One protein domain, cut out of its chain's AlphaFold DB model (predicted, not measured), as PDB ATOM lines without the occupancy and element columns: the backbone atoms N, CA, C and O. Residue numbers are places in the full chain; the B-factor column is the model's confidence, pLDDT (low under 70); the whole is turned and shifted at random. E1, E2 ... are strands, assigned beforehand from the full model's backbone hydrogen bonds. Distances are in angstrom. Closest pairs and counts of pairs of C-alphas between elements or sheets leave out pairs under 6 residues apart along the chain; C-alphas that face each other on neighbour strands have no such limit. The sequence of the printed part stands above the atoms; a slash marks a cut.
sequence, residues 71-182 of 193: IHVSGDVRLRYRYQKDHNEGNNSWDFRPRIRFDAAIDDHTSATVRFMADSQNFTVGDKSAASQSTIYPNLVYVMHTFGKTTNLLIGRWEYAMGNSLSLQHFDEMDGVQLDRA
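Overview. This is residues 71 to 182 of the 193 residues of an uncharacterized protein of Megasphaera paucivorans (UniProt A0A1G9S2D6). This is one long, twisted sheet of seven antiparallel strands: the long E1-E2 hairpin makes one edge, and at the other edge E6 and E7 bend sharply, like two nested Vs. E3 and then E4 line up beside E2, and E5 joins E3 to the bent pair. The printed part has 112 residues, E1 to E7 in chain order, no named helix, and is all strand. It is loose, with a radius of gyration of the C-alphas of 18.8 A, a rod spanning 61 by 30 by 20 A.

Arrangement. Start with E1, residues 71 to 83, and E2, residues 92 to 105, a hairpin with N 74 and O 101 2.9 A apart. On the other side of E2 find E3, residues 110 to 118, with N 102 to O 114 at 2.8 A, and E4, residues 121 to 124, with N 94 to O 123 at 3.0 A; E3 runs on into E4 at 24 degrees. E1, E2 and E3 form a meander, each strand the antiparallel neighbour of the one before. E5, residues 136 to 147, is antiparallel to E3, with N 113 to O 142 at 2.9 A. A second meander joins E5, E6, residues 151 to 162, and E7, residues 170 to 181; look for N 143 to O 155 at 2.9 A and N 154 to O 178 at 2.8 A. E6 bends by 108 degrees at residue 156, E7 by 99 degrees at residue 176. E1 and E7 are apart.

Along the chain. Find C-alpha 71 at (110.113, 223.996, 160.085); from there E1 runs 39.9 A to C-alpha 83. E2 covers 43.1 A and E5 33.8 A. E7 ends at C-alpha 181, (127.791, 206.580, 151.609).

Size, cuts and confidence. The C-alphas farthest apart, Asn 88 and Gly 148, are 61.3 A apart. The printed part has no cut; the link from E4 to E5 is long. Expect pLDDT under 70 at residues 83 to 94, 120 to 135, 160 to 173 and 182.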
ATOM      1  N   ILE A  71     110.522 223.965 161.491       74.94
ATOM      2  CA  ILE A  71     110.113 223.996 160.085       74.94
ATOM      3  C   ILE A  71     110.683 225.270 159.464       74.94
ATOM      4  O   ILE A  71     110.355 226.376 159.894       74.94
ATOM      5  N   HIS A  72     111.508 225.113 158.440       83.00
ATOM      6  CA  HIS A  72     111.983 226.197 157.596       83.00
ATOM      7  C   HIS A  72     111.095 226.273 156.362       83.00
ATOM      8  O   HIS A  72     110.738 225.256 155.769       83.00
ATOM      9  N   VAL A  73     110.723 227.488 155.984       81.12
ATOM     10  CA  VAL A  73     109.932 227.738 154.783       81.12
ATOM     11  C   VAL A  73     110.756 228.628 153.877       81.12
ATOM     12  O   VAL A  73     111.158 229.720 154.271       81.12
ATOM     13  N   SER A  74     111.007 228.155 152.666       80.12
ATOM     14  CA  SER A  74     111.710 228.889 151.623       80.12
ATOM     15  C   SER A  74     110.846 228.958 150.368       80.12
ATOM     16  O   SER A  74     109.890 228.202 150.188       80.12
ATOM     17  N   GLY A  75     111.138 229.904 149.488       79.69
ATOM     18  CA  GLY A  75     110.397 230.052 148.248       79.69
ATOM     19  C   GLY A  75     111.116 230.956 147.272       79.69
ATOM     20  O   GLY A  75     111.912 231.811 147.658       79.69
ATOM     21  N   ASP A  76     110.823 230.754 145.998       79.50
ATOM     22  CA  ASP A  76     111.348 231.555 144.908       79.50
ATOM     23  C   ASP A  76     110.295 231.724 143.817       79.50
ATOM     24  O   ASP A  76     109.311 230.987 143.713       79.50
ATOM     25  N   VAL A  77     110.497 232.754 143.007       76.62
ATOM     26  CA  VAL A  77     109.634 233.071 141.880       76.62
ATOM     27  C   VAL A  77     110.512 233.264 140.661       76.62
ATOM     28  O   VAL A  77     111.447 234.065 140.670       76.62
ATOM     29  N   ARG A  78     110.178 232.558 139.583       77.12
ATOM     30  CA  ARG A  78     110.811 232.746 138.283       77.12
ATOM     31  C   ARG A  78     109.898 233.553 137.371       77.12
ATOM     32  O   ARG A  78     108.761 233.158 137.130       77.12
ATOM     33  N   LEU A  79     110.441 234.638 136.826       77.25
ATOM     34  CA  LEU A  79     109.828 235.417 135.754       77.25
ATOM     35  C   LEU A  79     110.723 235.341 134.516       77.25
ATOM     36  O   LEU A  79     111.915 235.641 134.593       77.25
ATOM     37  N   ARG A  80     110.167 234.938 133.375       78.06
ATOM     38  CA  ARG A  80     110.905 234.850 132.112       78.06
ATOM     39  C   ARG A  80     110.112 235.481 130.976       78.06
ATOM     40  O   ARG A  80     109.009 235.047 130.673       78.06
ATOM     41  N   TYR A  81     110.719 236.447 130.298       75.69
ATOM     42  CA  TYR A  81     110.200 237.000 129.052       75.69
ATOM     43  C   TYR A  81     110.788 236.241 127.858       75.69
ATOM     44  O   TYR A  81     112.006 236.064 127.774       75.69
ATOM     45  N   ARG A  82     109.936 235.771 126.943       73.88
ATOM     46  CA  ARG A  82     110.350 235.129 125.689       73.88
ATOM     47  C   ARG A  82     109.770 235.887 124.503       73.88
ATOM     48  O   ARG A  82     108.553 235.981 124.351       73.88
ATOM     49  N   TYR A  83     110.674 236.360 123.652       68.19
ATOM     50  CA  TYR A  83     110.375 236.954 122.357       68.19
ATOM     51  C   TYR A  83     110.727 235.950 121.253       68.19
ATOM     52  O   TYR A  83     111.872 235.504 121.175       68.19
ATOM     53  N   GLN A  84     109.756 235.571 120.421       65.38
ATOM     54  CA  GLN A  84     109.978 234.742 119.231       65.38
ATOM     55  C   GLN A  84     109.733 235.588 117.980       65.38
ATOM     56  O   GLN A  84     108.653 236.146 117.815       65.38
ATOM     57  N   LYS A  85     110.748 235.695 117.114       57.69
ATOM     58  CA  LYS A  85     110.726 236.564 115.925       57.69
ATOM     59  C   LYS A  85     110.188 235.873 114.659       57.69
ATOM     60  O   LYS A  85     109.740 236.564 113.754       57.69
ATOM     61  N   ASP A  86     110.176 234.535 114.614       58.19
ATOM     62  CA  ASP A  86     110.032 233.763 113.362       58.19
ATOM     63  C   ASP A  86     108.694 233.001 113.207       58.19
ATOM     64  O   ASP A  86     108.596 232.034 112.452       58.19
ATOM     65  N   HIS A  87     107.636 233.420 113.902       52.50
ATOM     66  CA  HIS A  87     106.267 232.968 113.626       52.50
ATOM     67  C   HIS A  87     105.404 234.189 113.305       52.50
ATOM     68  O   HIS A  87     105.530 235.212 113.968       52.50
ATOM     69  N   ASN A  88     104.543 234.088 112.288       54.03
ATOM     70  CA  ASN A  88     103.736 235.177 111.703       54.03
ATOM     71  C   ASN A  88     102.737 235.887 112.650       54.03
ATOM     72  O   ASN A  88     101.887 236.638 112.188       54.03
ATOM     73  N   GLU A  89     102.844 235.716 113.962       51.72
ATOM     74  CA  GLU A  89     102.144 236.505 114.972       51.72
ATOM     75  C   GLU A  89     103.149 236.773 116.103       51.72
ATOM     76  O   GLU A  89     103.678 235.832 116.694       51.72
ATOM     77  N   GLY A  90     103.458 238.049 116.363       50.56
ATOM     78  CA  GLY A  90     104.394 238.499 117.398       50.56
ATOM     79  C   GLY A  90     103.933 238.130 118.808       50.56
ATOM     80  O   GLY A  90     103.445 238.972 119.558       50.56
ATOM     81  N   ASN A  91     104.096 236.860 119.168       55.66
ATOM     82  CA  ASN A  91     103.697 236.315 120.453       55.66
ATOM     83  C   ASN A  91     104.788 236.587 121.487       55.66
ATOM     84  O   ASN A  91     105.702 235.792 121.718       55.66
ATOM     85  N   ASN A  92     104.662 237.737 122.138       61.47
ATOM     86  CA  ASN A  92     105.371 238.027 123.373       61.47
ATOM     87  C   ASN A  92     104.766 237.165 124.477       61.47
ATOM     88  O   ASN A  92     103.605 237.371 124.822       61.47
ATOM     89  N   SER A  93     105.531 236.225 125.036       67.81
ATOM     90  CA  SER A  93     105.062 235.396 126.153       67.81
ATOM     91  C   SER A  93     105.868 235.682 127.411       67.81
ATOM     92  O   SER A  93     107.103 235.702 127.400       67.81
ATOM     93  N   TRP A  94     105.157 235.910 128.504       68.38
ATOM     94  CA  TRP A  94     105.726 235.967 129.840       68.38
ATOM     95  C   TRP A  94     105.416 234.674 130.568       68.38
ATOM     96  O   TRP A  94     104.269 234.255 130.571       68.38
ATOM     97  N   ASP A  95     106.429 234.074 131.179       73.25
ATOM     98  CA  ASP A  95     106.359 232.835 131.946       73.25
ATOM     99  C   ASP A  95     106.571 233.153 133.431       73.25
ATOM    100  O   ASP A  95     107.618 233.694 133.808       73.25
ATOM    101  N   PHE A  96     105.562 232.852 134.247       70.44
ATOM    102  CA  PHE A  96     105.580 233.027 135.698       70.44
ATOM    103  C   PHE A  96     105.494 231.674 136.403       70.44
ATOM    104  O   PHE A  96     104.562 230.902 136.159       70.44
ATOM    105  N   ARG A  97     106.451 231.402 137.301       76.94
ATOM    106  CA  ARG A  97     106.546 230.125 138.015       76.94
ATOM    107  C   ARG A  97     106.918 230.315 139.493       76.94
ATOM    108  O   ARG A  97     108.100 230.495 139.798       76.94
ATOM    109  N   PRO A  98     105.940 230.290 140.414       72.88
ATOM    110  CA  PRO A  98     106.188 230.323 141.848       72.88
ATOM    111  C   PRO A  98     106.530 228.928 142.391       72.88
ATOM    112  O   PRO A  98     105.997 227.909 141.938       72.88
ATOM    113  N   ARG A  99     107.405 228.898 143.395       81.62
ATOM    114  CA  ARG A  99     107.850 227.697 144.102       81.62
ATOM    115  C   ARG A  99     107.934 227.977 145.599       81.62
ATOM    116  O   ARG A  99     108.455 229.010 146.007       81.62
ATOM    117  N   ILE A 100     107.455 227.040 146.410       80.06
ATOM    118  CA  ILE A 100     107.536 227.105 147.875       80.06
ATOM    119  C   ILE A 100     108.014 225.752 148.392       80.06
ATOM    120  O   ILE A 100     107.517 224.715 147.954       80.06
ATOM    121  N   ARG A 101     108.974 225.750 149.313       81.81
ATOM    122  CA  ARG A 101     109.554 224.570 149.953       81.81
ATOM    123  C   ARG A 101     109.427 224.677 151.470       81.81
ATOM    124  O   ARG A 101     109.610 225.742 152.049       81.81
ATOM    125  N   PHE A 102     109.123 223.549 152.085       80.25
ATOM    126  CA  PHE A 102     109.042 223.345 153.518       80.25
ATOM    127  C   PHE A 102     110.064 222.280 153.899       80.25
ATOM    128  O   PHE A 102     110.020 221.169 153.369       80.25
ATOM    129  N   ASP A 103     110.956 222.614 154.822       82.56
ATOM    130  CA  ASP A 103     112.018 221.750 155.323       82.56
ATOM    131  C   ASP A 103     111.843 221.586 156.832       82.56
ATOM    132  O   ASP A 103     112.023 222.524 157.607       82.56
ATOM    133  N   ALA A 104     111.458 220.391 157.266       80.81
ATOM    134  CA  ALA A 104     111.209 220.072 158.662       80.81
ATOM    135  C   ALA A 104     112.344 219.211 159.224       80.81
ATOM    136  O   ALA A 104     112.580 218.097 158.751       80.81
ATOM    137  N   ALA A 105     113.011 219.704 160.268       84.06
ATOM    138  CA  ALA A 105     113.893 218.883 161.093       84.06
ATOM    139  C   ALA A 105     113.041 218.093 162.096       84.06
ATOM    140  O   ALA A 105     112.408 218.671 162.986       84.06
ATOM    141  N   ILE A 106     112.984 216.771 161.918       81.25
ATOM    142  CA  ILE A 106     112.245 215.871 162.813       81.25
ATOM    143  C   ILE A 106     113.122 215.554 164.027       81.25
ATOM    144  O   ILE A 106     112.661 215.644 165.165       81.25
ATOM    145  N   ASP A 107     114.389 215.227 163.772       80.81
ATOM    146  CA  ASP A 107     115.431 214.992 164.768       80.81
ATOM    147  C   ASP A 107     116.814 215.402 164.207       80.81
ATOM    148  O   ASP A 107     116.908 215.940 163.104       80.81
ATOM    149  N   ASP A 108     117.895 215.166 164.960       84.00
ATOM    150  CA  ASP A 108     119.268 215.532 164.562       84.00
ATOM    151  C   ASP A 108     119.799 214.785 163.318       84.00
ATOM    152  O   ASP A 108     120.799 215.193 162.727       84.00
ATOM    153  N   HIS A 109     119.154 213.691 162.921       85.56
ATOM    154  CA  HIS A 109     119.554 212.803 161.831       85.56
ATOM    155  C   HIS A 109     118.480 212.681 160.739       85.56
ATOM    156  O   HIS A 109     118.794 212.220 159.642       85.56
ATOM    157  N   THR A 110     117.242 213.096 161.008       84.31
ATOM    158  CA  THR A 110     116.077 212.932 160.139       84.31
ATOM    159  C   THR A 110     115.471 214.278 159.770       84.31
ATOM    160  O   THR A 110     115.042 215.054 160.627       84.31
ATOM    161  N   SER A 111     115.329 214.515 158.470       87.38
ATOM    162  CA  SER A 111     114.641 215.684 157.925       87.38
ATOM    163  C   SER A 111     113.618 215.280 156.872       87.38
ATOM    164  O   SER A 111     113.866 214.362 156.091       87.38
ATOM    165  N   ALA A 112     112.499 215.991 156.806       85.81
ATOM    166  CA  ALA A 112     111.505 215.847 155.750       85.81
ATOM    167  C   ALA A 112     111.420 217.137 154.933       85.81
ATOM    168  O   ALA A 112     111.351 218.223 155.503       85.81
ATOM    169  N   THR A 113     111.375 217.009 153.611       86.06
ATOM    170  CA  THR A 113     111.241 218.141 152.696       86.06
ATOM    171  C   THR A 113     110.033 217.938 151.794       86.06
ATOM    172  O   THR A 113     109.854 216.876 151.197       86.06
ATOM    173  N   VAL A 114     109.223 218.986 151.657       85.31
ATOM    174  CA  VAL A 114     108.095 219.051 150.725       85.31
ATOM    175  C   VAL A 114     108.177 220.349 149.944       85.31
ATOM    176  O   VAL A 114     108.343 221.420 150.518       85.31
ATOM    177  N   ARG A 115     108.018 220.285 148.627       83.50
ATOM    178  CA  ARG A 115     108.008 221.457 147.758       83.50
ATOM    179  C   ARG A 115     106.807 221.434 146.835       83.50
ATOM    180  O   ARG A 115     106.534 220.428 146.183       83.50
ATOM    181  N   PHE A 116     106.153 222.582 146.747       79.19
ATOM    182  CA  PHE A 116     105.065 222.855 145.829       79.19
ATOM    183  C   PHE A 116     105.532 223.791 144.724       79.19
ATOM    184  O   PHE A 116     106.296 224.736 144.947       79.19
ATOM    185  N   MET A 117     105.033 223.530 143.526       76.06
ATOM    186  CA  MET A 117     105.288 224.331 142.346       76.06
ATOM    187  C   MET A 117     103.975 224.550 141.605       76.06
ATOM    188  O   MET A 117     103.119 223.667 141.590       76.06
ATOM    189  N   ALA A 118     103.814 225.728 141.009       70.50
ATOM    190  CA  ALA A 118     102.767 225.936 140.020       70.50
ATOM    191  C   ALA A 118     103.334 225.786 138.606       70.50
ATOM    192  O   ALA A 118     104.515 226.069 138.358       70.50
ATOM    193  N   ASP A 119     102.488 225.355 137.675       71.19
ATOM    194  CA  ASP A 119     102.848 225.348 136.261       71.19
ATOM    195  C   ASP A 119     103.122 226.755 135.725       71.19
ATOM    196  O   ASP A 119     102.612 227.761 136.223       71.19
ATOM    197  N   SER A 120     103.966 226.799 134.693       67.12
ATOM    198  CA  SER A 120     104.327 228.019 133.980       67.12
ATOM    199  C   SER A 120     103.093 228.673 133.368       67.12
ATOM    200  O   SER A 120     102.534 228.182 132.385       67.12
ATOM    201  N   GLN A 121     102.699 229.819 133.917       64.31
ATOM    202  CA  GLN A 121     101.637 230.630 133.335       64.31
ATOM    203  C   GLN A 121     102.206 231.433 132.182       64.31
ATOM    204  O   GLN A 121     103.120 232.225 132.399       64.31
ATOM    205  N   ASN A 122     101.662 231.245 130.977       61.31
ATOM    206  CA  ASN A 122     101.996 232.090 129.841       61.31
ATOM    207  C   ASN A 122     100.921 233.162 129.683       61.31
ATOM    208  O   ASN A 122      99.760 232.830 129.448       61.31
ATOM    209  N   PHE A 123     101.302 234.434 129.781       61.16
ATOM    210  CA  PHE A 123     100.438 235.538 129.372       61.16
ATOM    211  C   PHE A 123     101.036 236.255 128.165       61.16
ATOM    212  O   PHE A 123     102.238 236.536 128.112       61.16
ATOM    213  N   THR A 124     100.184 236.524 127.180       59.72
ATOM    214  CA  THR A 124     100.527 237.293 125.985       59.72
ATOM    215  C   THR A 124      99.948 238.692 126.099       59.72
ATOM    216  O   THR A 124      98.789 238.860 126.468       59.72
ATOM    217  N   VAL A 125     100.745 239.708 125.776       55.53
ATOM    218  CA  VAL A 125     100.262 241.094 125.708       55.53
ATOM    219  C   VAL A 125      99.666 241.313 124.310       55.53
ATOM    220  O   VAL A 125     100.417 241.429 123.347       55.53
ATOM    221  N   GLY A 126      98.331 241.306 124.201       58.09
ATOM    222  CA  GLY A 126      97.556 241.436 122.951       58.09
ATOM    223  C   GLY A 126      96.183 240.742 123.037       58.09
ATOM    224  O   GLY A 126      95.915 240.067 124.026       58.09
ATOM    225  N   ASP A 127      95.326 240.873 122.012       52.28
ATOM    226  CA  ASP A 127      93.890 240.477 121.968       52.28
ATOM    227  C   ASP A 127      93.548 238.988 122.235       52.28
ATOM    228  O   ASP A 127      92.397 238.568 122.113       52.28
ATOM    229  N   LYS A 128      94.516 238.157 122.624       53.62
ATOM    230  CA  LYS A 128      94.320 236.737 122.948       53.62
ATOM    231  C   LYS A 128      94.944 236.402 124.301       53.62
ATOM    232  O   LYS A 128      95.865 235.597 124.385       53.62
ATOM    233  N   SER A 129      94.443 237.003 125.377       54.03
ATOM    234  CA  SER A 129      94.793 236.594 126.743       54.03
ATOM    235  C   SER A 129      94.215 235.206 127.039       54.03
ATOM    236  O   SER A 129      93.095 235.078 127.526       54.03
ATOM    237  N   ALA A 130      94.963 234.145 126.734       55.12
ATOM    238  CA  ALA A 130      94.625 232.809 127.205       55.12
ATOM    239  C   ALA A 130      94.927 232.731 128.709       55.12
ATOM    240  O   ALA A 130      96.086 232.673 129.117       55.12
ATOM    241  N   ALA A 131      93.883 232.752 129.542       53.00
ATOM    242  CA  ALA A 131      94.012 232.440 130.959       53.00
ATOM    243  C   ALA A 131      94.482 230.983 131.091       53.00
ATOM    244  O   ALA A 131      93.702 230.045 130.922       53.00
ATOM    245  N   SER A 132      95.777 230.790 131.337       56.22
ATOM    246  CA  SER A 132      96.336 229.464 131.591       56.22
ATOM    247  C   SER A 132      95.860 229.002 132.969       56.22
ATOM    248  O   SER A 132      96.212 229.607 133.984       56.22
ATOM    249  N   GLN A 133      95.035 227.949 133.021       57.78
ATOM    250  CA  GLN A 133      94.706 227.298 134.291       57.78
ATOM    251  C   GLN A 133      96.010 226.833 134.939       57.78
ATOM    252  O   GLN A 133      96.822 226.163 134.308       57.78
ATOM    253  N   SER A 134      96.228 227.256 136.180       59.59
ATOM    254  CA  SER A 134      97.466 226.987 136.907       59.59
ATOM    255  C   SER A 134      97.203 225.934 137.955       59.59
ATOM    256  O   SER A 134      96.456 226.178 138.902       59.59
ATOM    257  N   THR A 135      97.817 224.772 137.794       68.19
ATOM    258  CA  THR A 135      97.752 223.713 138.792       68.19
ATOM    259  C   THR A 135      98.938 223.854 139.735       68.19
ATOM    260  O   THR A 135     100.074 224.036 139.299       68.19
ATOM    261  N   ILE A 136      98.666 223.801 141.039       71.50
ATOM    262  CA  ILE A 136      99.693 223.680 142.076       71.50
ATOM    263  C   ILE A 136      99.832 222.195 142.390       71.50
ATOM    264  O   ILE A 136      98.836 221.536 142.685       71.50
ATOM    265  N   TYR A 137     101.054 221.675 142.344       73.56
ATOM    266  CA  TYR A 137     101.341 220.276 142.654       73.56
ATOM    267  C   TYR A 137     102.594 220.148 143.524       73.56
ATOM    268  O   TYR A 137     103.507 220.981 143.439       73.56
ATOM    269  N   PRO A 138     102.653 219.117 144.385       75.50
ATOM    270  CA  PRO A 138     103.885 218.748 145.054       75.50
ATOM    271  C   PRO A 138     104.828 218.122 144.029       75.50
ATOM    272  O   PRO A 138     104.462 217.180 143.330       75.50
ATOM    273  N   ASN A 139     106.040 218.651 143.935       79.94
ATOM    274  CA  ASN A 139     107.003 218.233 142.921       79.94
ATOM    275  C   ASN A 139     108.313 217.702 143.531       79.94
ATOM    276  O   ASN A 139     109.160 217.152 142.843       79.94
ATOM    277  N   LEU A 140     108.492 217.849 144.845       83.06
ATOM    278  CA  LEU A 140     109.546 217.190 145.615       83.06
ATOM    279  C   LEU A 140     108.974 216.857 146.990       83.06
ATOM    280  O   LEU A 140     108.383 217.720 147.640       83.06
ATOM    281  N   VAL A 141     109.105 215.598 147.396       86.62
ATOM    282  CA  VAL A 141     108.581 215.065 148.657       86.62
ATOM    283  C   VAL A 141     109.505 213.940 149.092       86.62
ATOM    284  O   VAL A 141     109.371 212.823 148.600       86.62
ATOM    285  N   TYR A 142     110.436 214.199 150.003       83.38
ATOM    286  CA  TYR A 142     111.321 213.148 150.504       83.38
ATOM    287  C   TYR A 142     111.577 213.268 151.999       83.38
ATOM    288  O   TYR A 142     111.478 214.338 152.599       83.38
ATOM    289  N   VAL A 143     111.956 212.140 152.588       88.19
ATOM    290  CA  VAL A 143     112.534 212.061 153.927       88.19
ATOM    291  C   VAL A 143     113.973 211.601 153.783       88.19
ATOM    292  O   VAL A 143     114.266 210.674 153.029       88.19
ATOM    293  N   MET A 144     114.870 212.254 154.506       88.31
ATOM    294  CA  MET A 144     116.278 211.905 154.572       88.31
ATOM    295  C   MET A 144     116.626 211.513 156.004       88.31
ATOM    296  O   MET A 144     116.276 212.238 156.932       88.31
ATOM    297  N   HIS A 145     117.323 210.393 156.173       86.12
ATOM    298  CA  HIS A 145     117.853 209.929 157.448       86.12
ATOM    299  C   HIS A 145     119.359 209.666 157.342       86.12
ATOM    300  O   HIS A 145     119.817 208.980 156.429       86.12
ATOM    301  N   THR A 146     120.125 210.192 158.291       87.38
ATOM    302  CA  THR A 146     121.585 210.082 158.344       87.38
ATOM    303  C   THR A 146     121.988 209.047 159.386       87.38
ATOM    304  O   THR A 146     121.904 209.280 160.590       87.38
ATOM    305  N   PHE A 147     122.470 207.896 158.932       81.94
ATOM    306  CA  PHE A 147     123.036 206.872 159.798       81.94
ATOM    307  C   PHE A 147     124.493 207.210 160.141       81.94
ATOM    308  O   PHE A 147     125.406 207.117 159.311       81.94
ATOM    309  N   GLY A 148     124.726 207.573 161.402       81.56
ATOM    310  CA  GLY A 148     126.056 207.920 161.895       81.56
ATOM    311  C   GLY A 148     126.557 209.231 161.287       81.56
ATOM    312  O   GLY A 148     125.922 210.264 161.446       81.56
ATOM    313  N   LYS A 149     127.722 209.206 160.629       77.00
ATOM    314  CA  LYS A 149     128.337 210.406 160.020       77.00
ATOM    315  C   LYS A 149     128.494 210.336 158.504       77.00
ATOM    316  O   LYS A 149     128.932 211.308 157.901       77.00
ATOM    317  N   THR A 150     128.239 209.177 157.902       77.56
ATOM    318  CA  THR A 150     128.734 208.879 156.550       77.56
ATOM    319  C   THR A 150     127.733 208.170 155.663       77.56
ATOM    320  O   THR A 150     128.071 207.918 154.519       77.56
ATOM    321  N   THR A 151     126.558 207.777 156.158       81.38
ATOM    322  CA  THR A 151     125.572 207.049 155.352       81.38
ATOM    323  C   THR A 151     124.240 207.779 155.406       81.38
ATOM    324  O   THR A 151     123.654 207.906 156.474       81.38
ATOM    325  N   ASN A 152     123.748 208.213 154.253       83.56
ATOM    326  CA  ASN A 152     122.485 208.915 154.093       83.56
ATOM    327  C   ASN A 152     121.504 208.023 153.342       83.56
ATOM    328  O   ASN A 152     121.831 207.454 152.302       83.56
ATOM    329  N   LEU A 153     120.294 207.917 153.868       83.12
ATOM    330  CA  LEU A 153     119.167 207.259 153.233       83.12
ATOM    331  C   LEU A 153     118.137 208.322 152.874       83.12
ATOM    332  O   LEU A 153     117.642 209.020 153.754       83.12
ATOM    333  N   LEU A 154     117.808 208.424 151.595       86.81
ATOM    334  CA  LEU A 154     116.760 209.287 151.076       86.81
ATOM    335  C   LEU A 154     115.636 208.411 150.526       86.81
ATOM    336  O   LEU A 154     115.882 207.469 149.775       86.81
ATOM    337  N   ILE A 155     114.400 208.718 150.904       84.00
ATOM    338  CA  ILE A 155     113.201 208.013 150.448       84.00
ATOM    339  C   ILE A 155     112.187 209.040 149.962       84.00
ATOM    340  O   ILE A 155     111.838 209.959 150.703       84.00
ATOM    341  N   GLY A 156     111.668 208.846 148.753       84.94
ATOM    342  CA  GLY A 156     110.566 209.627 148.202       84.94
ATOM    343  C   GLY A 156     110.864 210.146 146.803       84.94
ATOM    344  O   GLY A 156     111.539 209.482 146.023       84.94
ATOM    345  N   ARG A 157     110.337 211.333 146.514       83.50
ATOM    346  CA  ARG A 157     110.559 212.096 145.291       83.50
ATOM    347  C   ARG A 157     111.628 213.156 145.504       83.50
ATOM    348  O   ARG A 157     111.394 214.106 146.260       83.50
ATOM    349  N   TRP A 158     112.752 213.055 144.804       82.38
ATOM    350  CA  TRP A 158     113.803 214.076 144.794       82.38
ATOM    351  C   TRP A 158     114.160 214.507 143.375       82.38
ATOM    352  O   TRP A 158     113.819 213.851 142.399       82.38
ATOM    353  N   GLU A 159     114.845 215.640 143.258       73.62
ATOM    354  CA  GLU A 159     115.405 216.082 141.984       73.62
ATOM    355  C   GLU A 159     116.833 215.557 141.842       73.62
ATOM    356  O   GLU A 159     117.674 215.800 142.711       73.62
ATOM    357  N   TYR A 160     117.127 214.889 140.730       67.31
ATOM    358  CA  TYR A 160     118.497 214.548 140.360       67.31
ATOM    359  C   TYR A 160     118.990 215.514 139.281       67.31
ATOM    360  O   TYR A 160     118.376 215.654 138.222       67.31
ATOM    361  N   ALA A 161     120.095 216.211 139.554       61.72
ATOM    362  CA  ALA A 161     120.713 217.107 138.587       61.72
ATOM    363  C   ALA A 161     121.579 216.298 137.611       61.72
ATOM    364  O   ALA A 161     122.686 215.880 137.953       61.72
ATOM    365  N   MET A 162     121.098 216.104 136.383       58.53
ATOM    366  CA  MET A 162     121.906 215.546 135.297       58.53
ATOM    367  C   MET A 162     122.529 216.695 134.501       58.53
ATOM    368  O   MET A 162     121.846 217.353 133.720       58.53
ATOM    369  N   GLY A 163     123.824 216.965 134.692       49.09
ATOM    370  CA  GLY A 163     124.551 217.922 133.850       49.09
ATOM    371  C   GLY A 163     125.629 218.729 134.569       49.09
ATOM    372  O   GLY A 163     125.525 219.036 135.754       49.09
ATOM    373  N   ASN A 164     126.681 219.079 133.826       47.12
ATOM    374  CA  ASN A 164     127.800 219.879 134.315       47.12
ATOM    375  C   ASN A 164     127.417 221.374 134.409       47.12
ATOM    376  O   ASN A 164     126.616 221.879 133.623       47.12
ATOM    377  N   SER A 165     127.997 222.075 135.381       43.00
ATOM    378  CA  SER A 165     127.504 223.288 136.057       43.00
ATOM    379  C   SER A 165     127.391 224.605 135.263       43.00
ATOM    380  O   SER A 165     127.331 225.661 135.892       43.00
ATOM    381  N   LEU A 166     127.334 224.617 133.922       48.19
ATOM    382  CA  LEU A 166     127.468 225.881 133.170       48.19
ATOM    383  C   LEU A 166     126.244 226.399 132.406       48.19
ATOM    384  O   LEU A 166     126.285 227.529 131.935       48.19
ATOM    385  N   SER A 167     125.147 225.665 132.272       42.41
ATOM    386  CA  SER A 167     123.839 226.249 131.919       42.41
ATOM    387  C   SER A 167     122.843 225.127 131.704       42.41
ATOM    388  O   SER A 167     123.113 224.200 130.954       42.41
ATOM    389  N   LEU A 168     121.670 225.255 132.324       44.16
ATOM    390  CA  LEU A 168     120.557 224.309 132.229       44.16
ATOM    391  C   LEU A 168     120.803 223.020 133.024       44.16
ATOM    392  O   LEU A 168     120.999 221.945 132.470       44.16
ATOM    393  N   GLN A 169     120.717 223.124 134.353       49.72
ATOM    394  CA  GLN A 169     120.402 221.952 135.167       49.72
ATOM    395  C   GLN A 169     119.011 221.468 134.743       49.72
ATOM    396  O   GLN A 169     118.003 222.129 135.011       49.72
ATOM    397  N   HIS A 170     118.974 220.360 134.004       47.72
ATOM    398  CA  HIS A 170     117.753 219.598 133.826       47.72
ATOM    399  C   HIS A 170     117.628 218.715 135.064       47.72
ATOM    400  O   HIS A 170     118.454 217.833 135.301       47.72
ATOM    401  N   PHE A 171     116.658 219.052 135.902       56.91
ATOM    402  CA  PHE A 171     116.299 218.241 137.048       56.91
ATOM    403  C   PHE A 171     115.221 217.282 136.591       56.91
ATOM    404  O   PHE A 171     114.201 217.731 136.066       56.91
ATOM    405  N   ASP A 172     115.466 215.997 136.785       62.97
ATOM    406  CA  ASP A 172     114.418 214.997 136.649       62.97
ATOM    407  C   ASP A 172     113.902 214.622 138.040       62.97
ATOM    408  O   ASP A 172     114.679 214.560 139.003       62.97
ATOM    409  N   GLU A 173     112.587 214.435 138.147       69.56
ATOM    410  CA  GLU A 173     111.933 213.999 139.378       69.56
ATOM    411  C   GLU A 173     112.087 212.483 139.482       69.56
ATOM    412  O   GLU A 173     111.484 211.720 138.729       69.56
ATOM    413  N   MET A 174     112.919 212.045 140.420       73.75
ATOM    414  CA  MET A 174     113.163 210.637 140.693       73.75
ATOM    415  C   MET A 174     112.318 210.206 141.883       73.75
ATOM    416  O   MET A 174     112.424 210.792 142.959       73.75
ATOM    417  N   ASP A 175     111.515 209.163 141.690       85.00
ATOM    418  CA  ASP A 175     110.765 208.495 142.752       85.00
ATOM    419  C   ASP A 175     111.488 207.208 143.152       85.00
ATOM    420  O   ASP A 175     111.723 206.329 142.320       85.00
ATOM    421  N   GLY A 176     111.823 207.053 144.433       81.06
ATOM    422  CA  GLY A 176     112.447 205.820 144.902       81.06
ATOM    423  C   GLY A 176     113.133 205.902 146.258       81.06
ATOM    424  O   GLY A 176     112.740 206.653 147.153       81.06
ATOM    425  N   VAL A 177     114.167 205.076 146.404       85.75
ATOM    426  CA  VAL A 177     115.032 205.014 147.581       85.75
ATOM    427  C   VAL A 177     116.473 205.153 147.114       85.75
ATOM    428  O   VAL A 177     116.915 204.406 146.243       85.75
ATOM    429  N   GLN A 178     117.208 206.080 147.713       82.38
ATOM    430  CA  GLN A 178     118.631 206.274 147.485       82.38
ATOM    431  C   GLN A 178     119.383 206.054 148.795       82.38
ATOM    432  O   GLN A 178     119.041 206.619 149.831       82.38
ATOM    433  N   LEU A 179     120.437 205.244 148.734       85.25
ATOM    434  CA  LEU A 179     121.418 205.119 149.800       85.25
ATOM    435  C   LEU A 179     122.735 205.672 149.273       85.25
ATOM    436  O   LEU A 179     123.230 205.213 148.246       85.25
ATOM    437  N   ASP A 180     123.295 206.641 149.975       81.62
ATOM    438  CA  ASP A 180     124.575 207.235 149.630       81.62
ATOM    439  C   ASP A 180     125.513 207.127 150.830       81.62
ATOM    440  O   ASP A 180     125.114 207.382 151.968       81.62
ATOM    441  N   ARG A 181     126.760 206.729 150.587       76.38
ATOM    442  CA  ARG A 181     127.791 206.580 151.609       76.38
ATOM    443  C   ARG A 181     129.008 207.410 151.214       76.38
ATOM    444  O   ARG A 181     129.714 207.048 150.277       76.38
ATOM    445  N   ALA A 182     129.310 208.461 151.974       63.28
ATOM    446  CA  ALA A 182     130.554 209.200 151.799       63.28
ATOM    447  C   ALA A 182     131.733 208.403 152.357       63.28
ATOM    448  O   ALA A 182     132.064 208.475 153.542       63.28
TER     449      ALA A 182